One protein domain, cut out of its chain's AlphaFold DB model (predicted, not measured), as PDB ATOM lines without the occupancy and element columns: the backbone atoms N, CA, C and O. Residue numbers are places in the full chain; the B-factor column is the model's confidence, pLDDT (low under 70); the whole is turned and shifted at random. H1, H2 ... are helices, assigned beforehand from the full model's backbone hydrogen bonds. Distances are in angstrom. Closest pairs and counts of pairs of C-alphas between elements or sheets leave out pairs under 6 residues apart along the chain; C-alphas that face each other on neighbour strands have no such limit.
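Overview. This is residues 87 to 160 of the 407 residues of the protein "zf-RVT domain-containing protein" of Fagus sylvatica (UniProt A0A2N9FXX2). With little regular structure, this is a small body mostly of loops: short helices H3 and H2, joined by a tight turn, lie on one side, and H1 with much of the unnamed stretch 87 to 119 on the other. The tail after H3 loops back to the beginning. The printed part has 74 residues, 19 of them in three named helices, H1, H2, H3 in chain order, with no named strand: all helix. It is compact and rounded, radius of gyration of the C-alphas 11.7 A, spans 31 by 26 by 20 A.

Arrangement. H3, residues 142 to 149, and H2, residues 133 to 139, form a helical hairpin and only just touch, with 3 pairs of C-alphas within 8 A, the closest those of Ala 145 and Ile 136, 5.9 A apart. They run opposite ways at a steep tilt of 42 degrees. H1, residues 120 to 123, is close to H2 but not clearly touching; their closest C-alphas, Leu 123 and Ile 136, are 6.9 A apart. H1 and H3 are apart. In H2 and H3 every O i to N i+4 pair is within hydrogen-bond range; H1 is too short for one.

Along the chain. H3 measures 10.5 A, ending at C-alpha 149 (1.594, 135.016, 29.639); H2 10.0 A; H1 5.4 A, beginning at C-alpha 120 (2.593, 134.808, 17.615).

Size, cuts and confidence. The printed part has no cut and no long link between helices; C-alphas 87 and 160 are 5.9 A apart. Residues 102 to 104, 108 to 117 and 155 to 157 have pLDDT under 70.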
ATOM      1  N   ASN A  87       9.221 139.917  17.952       82.38
ATOM      2  CA  ASN A  87       8.054 140.529  17.311       82.38
ATOM      3  C   ASN A  87       6.957 139.523  16.911       82.38
ATOM      4  O   ASN A  87       5.887 139.939  16.477       82.38
ATOM      5  N   GLY A  88       7.220 138.220  17.027       82.25
ATOM      6  CA  GLY A  88       6.282 137.129  16.781       82.25
ATOM      7  C   GLY A  88       5.893 136.919  15.315       82.25
ATOM      8  O   GLY A  88       4.977 136.145  15.043       82.25
ATOM      9  N   ARG A  89       6.531 137.609  14.359       83.94
ATOM     10  CA  ARG A  89       6.166 137.555  12.929       83.94
ATOM     11  C   ARG A  89       6.696 136.313  12.218       83.94
ATOM     12  O   ARG A  89       6.193 135.970  11.154       83.94
ATOM     13  N   GLN A  90       7.729 135.676  12.764       79.50
ATOM     14  CA  GLN A  90       8.370 134.496  12.173       79.50
ATOM     15  C   GLN A  90       7.967 133.191  12.865       79.50
ATOM     16  O   GLN A  90       8.311 132.123  12.366       79.50
ATOM     17  N   ILE A  91       7.253 133.279  13.991       84.62
ATOM     18  CA  ILE A  91       6.912 132.137  14.840       84.62
ATOM     19  C   ILE A  91       5.458 131.755  14.591       84.62
ATOM     20  O   ILE A  91       4.545 132.532  14.889       84.62
ATOM     21  N   SER A  92       5.237 130.552  14.067       84.75
ATOM     22  CA  SER A  92       3.898 129.986  13.974       84.75
ATOM     23  C   SER A  92       3.440 129.476  15.337       84.75
ATOM     24  O   SER A  92       4.157 128.734  16.002       84.75
ATOM     25  N   ILE A  93       2.218 129.832  15.734       83.88
ATOM     26  CA  ILE A  93       1.659 129.462  17.044       83.88
ATOM     27  C   ILE A  93       1.683 127.939  17.250       83.88
ATOM     28  O   ILE A  93       2.101 127.470  18.306       83.88
ATOM     29  N   TRP A  94       1.266 127.172  16.239       81.19
ATOM     30  CA  TRP A  94       0.987 125.736  16.369       81.19
ATOM     31  C   TRP A  94       2.135 124.835  15.895       81.19
ATOM     32  O   TRP A  94       2.315 123.729  16.406       81.19
ATOM     33  N   GLU A  95       2.921 125.293  14.919       79.25
ATOM     34  CA  GLU A  95       3.951 124.466  14.277       79.25
ATOM     35  C   GLU A  95       5.320 124.585  14.955       79.25
ATOM     36  O   GLU A  95       6.072 123.604  15.030       79.25
ATOM     37  N   ASP A  96       5.640 125.772  15.470       82.38
ATOM     38  CA  ASP A  96       6.949 126.079  16.028       82.38
ATOM     39  C   ASP A  96       7.034 125.781  17.532       82.38
ATOM     40  O   ASP A  96       6.052 125.803  18.270       82.38
ATOM     41  N   LYS A  97       8.252 125.494  18.000       85.19
ATOM     42  CA  LYS A  97       8.565 125.380  19.428       85.19
ATOM     43  C   LYS A  97       8.873 126.766  19.966       85.19
ATOM     44  O   LYS A  97       9.866 127.338  19.533       85.19
ATOM     45  N   TRP A  98       8.065 127.307  20.866       86.00
ATOM     46  CA  TRP A  98       8.275 128.653  21.424       86.00
ATOM     47  C   TRP A  98       7.762 128.817  22.861       86.00
ATOM     48  O   TRP A  98       7.949 129.870  23.468       86.00
ATOM     49  N   ILE A  99       7.144 127.773  23.427       82.94
ATOM     50  CA  ILE A  99       6.631 127.780  24.798       82.94
ATOM     51  C   ILE A  99       7.646 127.118  25.725       82.94
ATOM     52  O   ILE A  99       8.162 126.052  25.386       82.94
ATOM     53  N   PRO A 100       7.909 127.670  26.922       73.88
ATOM     54  CA  PRO A 100       8.757 127.043  27.931       73.88
ATOM     55  C   PRO A 100       8.014 125.896  28.644       73.88
ATOM     56  O   PRO A 100       7.798 125.936  29.854       73.88
ATOM     57  N   SER A 101       7.585 124.882  27.889       71.94
ATOM     58  CA  SER A 101       6.955 123.671  28.425       71.94
ATOM     59  C   SER A 101       8.018 122.597  28.700       71.94
ATOM     60  O   SER A 101       8.868 122.378  27.833       71.94
ATOM     61  N   PRO A 102       7.974 121.892  29.850       61.19
ATOM     62  CA  PRO A 102       8.950 120.853  30.195       61.19
ATOM     63  C   PRO A 102       8.983 119.648  29.245       61.19
ATOM     64  O   PRO A 102       9.962 118.909  29.249       61.19
ATOM     65  N   SER A 103       7.923 119.412  28.466       67.56
ATOM     66  CA  SER A 103       7.767 118.188  27.671       67.56
ATOM     67  C   SER A 103       8.096 118.381  26.189       67.56
ATOM     68  O   SER A 103       8.945 117.678  25.646       67.56
ATOM     69  N   THR A 104       7.431 119.317  25.506       69.19
ATOM     70  CA  THR A 104       7.450 119.390  24.029       69.19
ATOM     71  C   THR A 104       7.870 120.744  23.463       69.19
ATOM     72  O   THR A 104       8.138 120.840  22.262       69.19
ATOM     73  N   TYR A 105       7.930 121.789  24.297       78.88
ATOM     74  CA  TYR A 105       8.085 123.197  23.893       78.88
ATOM     75  C   TYR A 105       7.036 123.703  22.879       78.88
ATOM     76  O   TYR A 105       7.177 124.795  22.320       78.88
ATOM     77  N   LYS A 106       5.978 122.917  22.646       80.62
ATOM     78  CA  LYS A 106       4.854 123.212  21.758       80.62
ATOM     79  C   LYS A 106       3.574 123.379  22.566       80.62
ATOM     80  O   LYS A 106       3.459 122.863  23.677       80.62
ATOM     81  N   ILE A 107       2.609 124.069  21.970       77.81
ATOM     82  CA  ILE A 107       1.248 124.173  22.498       77.81
ATOM     83  C   ILE A 107       0.615 122.784  22.511       77.81
ATOM     84  O   ILE A 107       0.664 122.068  21.510       77.81
ATOM     85  N   SER A 108       0.028 122.411  23.646       69.31
ATOM     86  CA  SER A 108      -0.670 121.127  23.810       69.31
ATOM     87  C   SER A 108      -2.180 121.250  23.568       69.31
ATOM     88  O   SER A 108      -2.884 120.246  23.450       69.31
ATOM     89  N   SER A 109      -2.693 122.479  23.498       68.19
ATOM     90  CA  SER A 109      -4.083 122.798  23.174       68.19
ATOM     91  C   SER A 109      -4.474 122.284  21.784       68.19
ATOM     92  O   SER A 109      -3.729 122.419  20.814       68.19
ATOM     93  N   LEU A 110      -5.669 121.693  21.682       64.88
ATOM     94  CA  LEU A 110      -6.221 121.235  20.409       64.88
ATOM     95  C   LEU A 110      -6.621 122.446  19.567       64.88
ATOM     96  O   LEU A 110      -7.377 123.300  20.024       64.88
ATOM     97  N   ARG A 111      -6.145 122.492  18.323       66.75
ATOM     98  CA  ARG A 111      -6.529 123.524  17.363       66.75
ATOM     99  C   ARG A 111      -8.014 123.380  17.014       66.75
ATOM    100  O   ARG A 111      -8.399 122.418  16.349       66.75
ATOM    101  N   LEU A 112      -8.837 124.345  17.415       61.19
ATOM    102  CA  LEU A 112     -10.207 124.475  16.917       61.19
ATOM    103  C   LEU A 112     -10.156 124.972  15.463       61.19
ATOM    104  O   LEU A 112      -9.398 125.886  15.141       61.19
ATOM    105  N   GLN A 113     -10.933 124.361  14.564       52.41
ATOM    106  CA  GLN A 113     -10.820 124.566  13.108       52.41
ATOM    107  C   GLN A 113     -11.118 126.003  12.616       52.41
ATOM    108  O   GLN A 113     -10.903 126.277  11.441       52.41
ATOM    109  N   ASN A 114     -11.534 126.929  13.490       51.75
ATOM    110  CA  ASN A 114     -12.022 128.265  13.119       51.75
ATOM    111  C   ASN A 114     -11.294 129.460  13.772       51.75
ATOM    112  O   ASN A 114     -11.777 130.586  13.673       51.75
ATOM    113  N   GLU A 115     -10.136 129.278  14.411       57.75
ATOM    114  CA  GLU A 115      -9.414 130.408  15.020       57.75
ATOM    115  C   GLU A 115      -8.312 130.952  14.095       57.75
ATOM    116  O   GLU A 115      -7.308 130.296  13.821       57.75
ATOM    117  N   GLY A 116      -8.521 132.173  13.592       56.81
ATOM    118  CA  GLY A 116      -7.719 132.831  12.551       56.81
ATOM    119  C   GLY A 116      -6.336 133.356  12.960       56.81
ATOM    120  O   GLY A 116      -5.858 134.292  12.330       56.81
ATOM    121  N   SER A 117      -5.694 132.798  13.992       62.44
ATOM    122  CA  SER A 117      -4.336 133.206  14.397       62.44
ATOM    123  C   SER A 117      -3.295 132.209  13.887       62.44
ATOM    124  O   SER A 117      -3.293 131.040  14.286       62.44
ATOM    125  N   PHE A 118      -2.396 132.667  13.012       76.06
ATOM    126  CA  PHE A 118      -1.340 131.828  12.428       76.06
ATOM    127  C   PHE A 118       0.030 132.089  13.064       76.06
ATOM    128  O   PHE A 118       0.848 131.164  13.136       76.06
ATOM    129  N   TYR A 119       0.265 133.312  13.557       85.88
ATOM    130  CA  TYR A 119       1.561 133.761  14.069       85.88
ATOM    131  C   TYR A 119       1.458 134.378  15.461       85.88
ATOM    132  O   TYR A 119       0.443 134.963  15.830       85.88
ATOM    133  N   VAL A 120       2.540 134.286  16.236       84.50
ATOM    134  CA  VAL A 120       2.593 134.808  17.615       84.50
ATOM    135  C   VAL A 120       2.337 136.319  17.667       84.50
ATOM    136  O   VAL A 120       1.749 136.808  18.627       84.50
ATOM    137  N   ASN A 121       2.688 137.053  16.607       87.19
ATOM    138  CA  ASN A 121       2.380 138.478  16.460       87.19
ATOM    139  C   ASN A 121       0.877 138.791  16.601       87.19
ATOM    140  O   ASN A 121       0.529 139.861  17.090       87.19
ATOM    141  N   ASP A 122      -0.017 137.872  16.226       85.38
ATOM    142  CA  ASP A 122      -1.468 138.092  16.307       85.38
ATOM    143  C   ASP A 122      -1.963 138.121  17.766       85.38
ATOM    144  O   ASP A 122      -2.946 138.801  18.087       85.38
ATOM    145  N   LEU A 123      -1.231 137.450  18.664       85.50
ATOM    146  CA  LEU A 123      -1.470 137.415  20.110       85.50
ATOM    147  C   LEU A 123      -0.884 138.632  20.846       85.50
ATOM    148  O   LEU A 123      -1.164 138.818  22.032       85.50
ATOM    149  N   ILE A 124      -0.085 139.458  20.164       86.00
ATOM    150  CA  ILE A 124       0.566 140.643  20.728       86.00
ATOM    151  C   ILE A 124      -0.216 141.889  20.302       86.00
ATOM    152  O   ILE A 124      -0.603 142.054  19.143       86.00
ATOM    153  N   ASP A 125      -0.477 142.784  21.247       84.19
ATOM    154  CA  ASP A 125      -1.031 144.101  20.955       84.19
ATOM    155  C   ASP A 125       0.074 145.019  20.384       84.19
ATOM    156  O   ASP A 125       1.097 145.249  21.042       84.19
ATOM    157  N   PRO A 126      -0.095 145.553  19.159       79.75
ATOM    158  CA  PRO A 126       0.920 146.379  18.519       79.75
ATOM    159  C   PRO A 126       1.188 147.707  19.240       79.75
ATOM    160  O   PRO A 126       2.318 148.193  19.124       79.75
ATOM    161  N   GLN A 127       0.201 148.268  19.955       78.56
ATOM    162  CA  GLN A 127       0.296 149.559  20.647       78.56
ATOM    163  C   GLN A 127       0.842 149.405  22.066       78.56
ATOM    164  O   GLN A 127       1.785 150.097  22.439       78.56
ATOM    165  N   THR A 128       0.282 148.476  22.844       80.00
ATOM    166  CA  THR A 128       0.671 148.290  24.254       80.00
ATOM    167  C   THR A 128       1.866 147.356  24.436       80.00
ATOM    168  O   THR A 128       2.380 147.246  25.546       80.00
ATOM    169  N   LYS A 129       2.306 146.666  23.366       80.62
ATOM    170  CA  LYS A 129       3.359 145.628  23.396       80.62
ATOM    171  C   LYS A 129       3.122 144.566  24.465       80.62
ATOM    172  O   LYS A 129       4.054 143.968  24.993       80.62
ATOM    173  N   SER A 130       1.852 144.321  24.765       85.81
ATOM    174  CA  SER A 130       1.423 143.356  25.761       85.81
ATOM    175  C   SER A 130       0.665 142.209  25.104       85.81
ATOM    176  O   SER A 130       0.151 142.319  23.988       85.81
ATOM    177  N   TRP A 131       0.625 141.073  25.787       89.25
ATOM    178  CA  TRP A 131      -0.170 139.932  25.358       89.25
ATOM    179  C   TRP A 131      -1.666 140.263  25.409       89.25
ATOM    180  O   TRP A 131      -2.158 140.768  26.421       89.25
ATOM    181  N   LYS A 132      -2.418 139.905  24.362       87.88
ATOM    182  CA  LYS A 132      -3.886 139.999  24.330       87.88
ATOM    183  C   LYS A 132      -4.498 138.931  25.241       87.88
ATOM    184  O   LYS A 132      -4.904 137.862  24.784       87.88
ATOM    185  N   LYS A 133      -4.538 139.214  26.547       87.00
ATOM    186  CA  LYS A 133      -4.931 138.263  27.605       87.00
ATOM    187  C   LYS A 133      -6.283 137.598  27.348       87.00
ATOM    188  O   LYS A 133      -6.392 136.385  27.518       87.00
ATOM    189  N   ASP A 134      -7.278 138.361  26.899       84.38
ATOM    190  CA  ASP A 134      -8.622 137.841  26.625       84.38
ATOM    191  C   ASP A 134      -8.640 136.848  25.461       84.38
ATOM    192  O   ASP A 134      -9.318 135.826  25.531       84.38
ATOM    193  N   LEU A 135      -7.866 137.123  24.407       84.88
ATOM    194  CA  LEU A 135      -7.739 136.233  23.254       84.88
ATOM    195  C   LEU A 135      -7.026 134.938  23.656       84.88
ATOM    196  O   LEU A 135      -7.521 133.850  23.391       84.88
ATOM    197  N   ILE A 136      -5.906 135.053  24.373       85.62
ATOM    198  CA  ILE A 136      -5.111 133.901  24.824       85.62
ATOM    199  C   ILE A 136      -5.927 133.002  25.761       85.62
ATOM    200  O   ILE A 136      -5.899 131.783  25.626       85.62
ATOM    201  N   SER A 137      -6.692 133.592  26.679       85.00
ATOM    202  CA  SER A 137      -7.502 132.830  27.640       85.00
ATOM    203  C   SER A 137      -8.676 132.092  26.985       85.00
ATOM    204  O   SER A 137      -9.167 131.122  27.552       85.00
ATOM    205  N   ARG A 138      -9.138 132.547  25.810       82.88
ATOM    206  CA  ARG A 138     -10.208 131.895  25.035       82.88
ATOM    207  C   ARG A 138      -9.671 130.833  24.073       82.88
ATOM    208  O   ARG A 138     -10.318 129.808  23.907       82.88
ATOM    209  N   SER A 139      -8.503 131.078  23.480       81.12
ATOM    210  CA  SER A 139      -7.904 130.226  22.442       81.12
ATOM    211  C   SER A 139      -7.073 129.055  22.974       81.12
ATOM    212  O   SER A 139      -6.879 128.065  22.268       81.12
ATOM    213  N   PHE A 140      -6.551 129.142  24.201       82.75
ATOM    214  CA  PHE A 140      -5.654 128.126  24.764       82.75
ATOM    215  C   PHE A 140      -6.189 127.550  26.076       82.75
ATOM    216  O   PHE A 140      -6.919 128.201  26.822       82.75
ATOM    217  N   ARG A 141      -5.779 126.318  26.393       81.94
ATOM    218  CA  ARG A 141      -5.994 125.726  27.721       81.94
ATOM    219  C   ARG A 141      -5.328 126.589  28.790       81.94
ATOM    220  O   ARG A 141      -4.294 127.201  28.535       81.94
ATOM    221  N   LEU A 142      -5.871 126.560  30.006       81.69
ATOM    222  CA  LEU A 142      -5.368 127.350  31.138       81.69
ATOM    223  C   LEU A 142      -3.861 127.159  31.385       81.69
ATOM    224  O   LEU A 142      -3.162 128.124  31.682       81.69
ATOM    225  N   GLU A 143      -3.354 125.937  31.209       83.44
ATOM    226  CA  GLU A 143      -1.932 125.605  31.357       83.44
ATOM    227  C   GLU A 143      -1.056 126.304  30.304       83.44
ATOM    228  O   GLU A 143      -0.097 126.992  30.654       83.44
ATOM    229  N   ASP A 144      -1.418 126.187  29.022       83.56
ATOM    230  CA  ASP A 144      -0.691 126.817  27.915       83.56
ATOM    231  C   ASP A 144      -0.806 128.349  27.985       83.56
ATOM    232  O   ASP A 144       0.193 129.054  27.841       83.56
ATOM    233  N   ALA A 145      -1.999 128.876  28.281       85.69
ATOM    234  CA  ALA A 145      -2.245 130.308  28.447       85.69
ATOM    235  C   ALA A 145      -1.366 130.908  29.556       85.69
ATOM    236  O   ALA A 145      -0.738 131.950  29.360       85.69
ATOM    237  N   ALA A 146      -1.260 130.226  30.702       85.56
ATOM    238  CA  ALA A 146      -0.403 130.657  31.800       85.56
ATOM    239  C   ALA A 146       1.086 130.658  31.416       85.56
ATOM    240  O   ALA A 146       1.832 131.525  31.873       85.56
ATOM    241  N   LEU A 147       1.531 129.713  30.582       86.12
ATOM    242  CA  LEU A 147       2.906 129.682  30.080       86.12
ATOM    243  C   LEU A 147       3.173 130.802  29.070       86.12
ATOM    244  O   LEU A 147       4.210 131.453  29.175       86.12
ATOM    245  N   ILE A 148       2.242 131.072  28.150       86.50
ATOM    246  CA  ILE A 148       2.359 132.164  27.170       86.50
ATOM    247  C   ILE A 148       2.470 133.511  27.893       86.50
ATOM    248  O   ILE A 148       3.383 134.287  27.619       86.50
ATOM    249  N   LEU A 149       1.599 133.764  28.874       86.06
ATOM    250  CA  LEU A 149       1.594 135.016  29.639       86.06
ATOM    251  C   LEU A 149       2.860 135.229  30.484       86.06
ATOM    252  O   LEU A 149       3.162 136.366  30.841       86.06
ATOM    253  N   LYS A 150       3.609 134.163  30.796       86.94
ATOM    254  CA  LYS A 150       4.901 134.241  31.498       86.94
ATOM    255  C   LYS A 150       6.066 134.621  30.583       86.94
ATOM    256  O   LYS A 150       7.135 134.947  31.098       86.94
ATOM    257  N   ILE A 151       5.904 134.567  29.259       86.19
ATOM    258  CA  ILE A 151       6.970 134.923  28.320       86.19
ATOM    259  C   ILE A 151       7.120 136.453  28.308       86.19
ATOM    260  O   ILE A 151       6.165 137.147  27.944       86.19
ATOM    261  N   PRO A 152       8.294 136.999  28.681       83.38
ATOM    262  CA  PRO A 152       8.519 138.434  28.631       83.38
ATOM    263  C   PRO A 152       8.604 138.896  27.175       83.38
ATOM    264  O   PRO A 152       9.381 138.353  26.388       83.38
ATOM    265  N   LEU A 153       7.818 139.916  26.829       83.56
ATOM    266  CA  LEU A 153       7.907 140.584  25.536       83.56
ATOM    267  C   LEU A 153       8.968 141.693  25.611       83.56
ATOM    268  O   LEU A 153       8.957 142.478  26.561       83.56
ATOM    269  N   PRO A 154       9.904 141.768  24.653       76.56
ATOM    270  CA  PRO A 154      10.875 142.852  24.613       76.56
ATOM    271  C   PRO A 154      10.196 144.187  24.267       76.56
ATOM    272  O   PRO A 154       9.363 144.257  23.367       76.56
ATOM    273  N   ASN A 155      10.592 145.261  24.960       66.44
ATOM    274  CA  ASN A 155      10.099 146.622  24.692       66.44
ATOM    275  C   ASN A 155      10.630 147.186  23.363       66.44
ATOM    276  O   ASN A 155      10.000 148.038  22.741       66.44
ATOM    277  N   GLU A 156      11.791 146.702  22.923       64.31
ATOM    278  CA  GLU A 156      12.422 147.080  21.663       64.31
ATOM    279  C   GLU A 156      11.966 146.155  20.530       64.31
ATOM    280  O   GLU A 156      11.701 144.972  20.752       64.31
ATOM    281  N   GLY A 157      11.926 146.678  19.299       65.56
ATOM    282  CA  GLY A 157      11.552 145.964  18.068       65.56
ATOM    283  C   GLY A 157      12.528 144.860  17.637       65.56
ATOM    284  O   GLY A 157      12.833 144.727  16.454       65.56
ATOM    285  N   THR A 158      13.035 144.084  18.590       76.75
ATOM    286  CA  THR A 158      13.899 142.929  18.383       76.75
ATOM    287  C   THR A 158      13.181 141.873  17.545       76.75
ATOM    288  O   THR A 158      12.001 141.564  17.732       76.75
ATOM    289  N   SER A 159      13.895 141.338  16.558       78.75
ATOM    290  CA  SER A 159      13.393 140.256  15.721       78.75
ATOM    291  C   SER A 159      13.366 138.939  16.490       78.75
ATOM    292  O   SER A 159      14.220 138.697  17.346       78.75
ATOM    293  N   ASP A 160      12.445 138.054  16.114       81.12
ATOM    294  CA  ASP A 160      12.431 136.670  16.591       81.12
ATOM    295  C   ASP A 160      13.798 136.004  16.389       81.12
ATOM    296  O   ASP A 160      14.455 136.183  15.357       81.12
TER     297      ASP A 160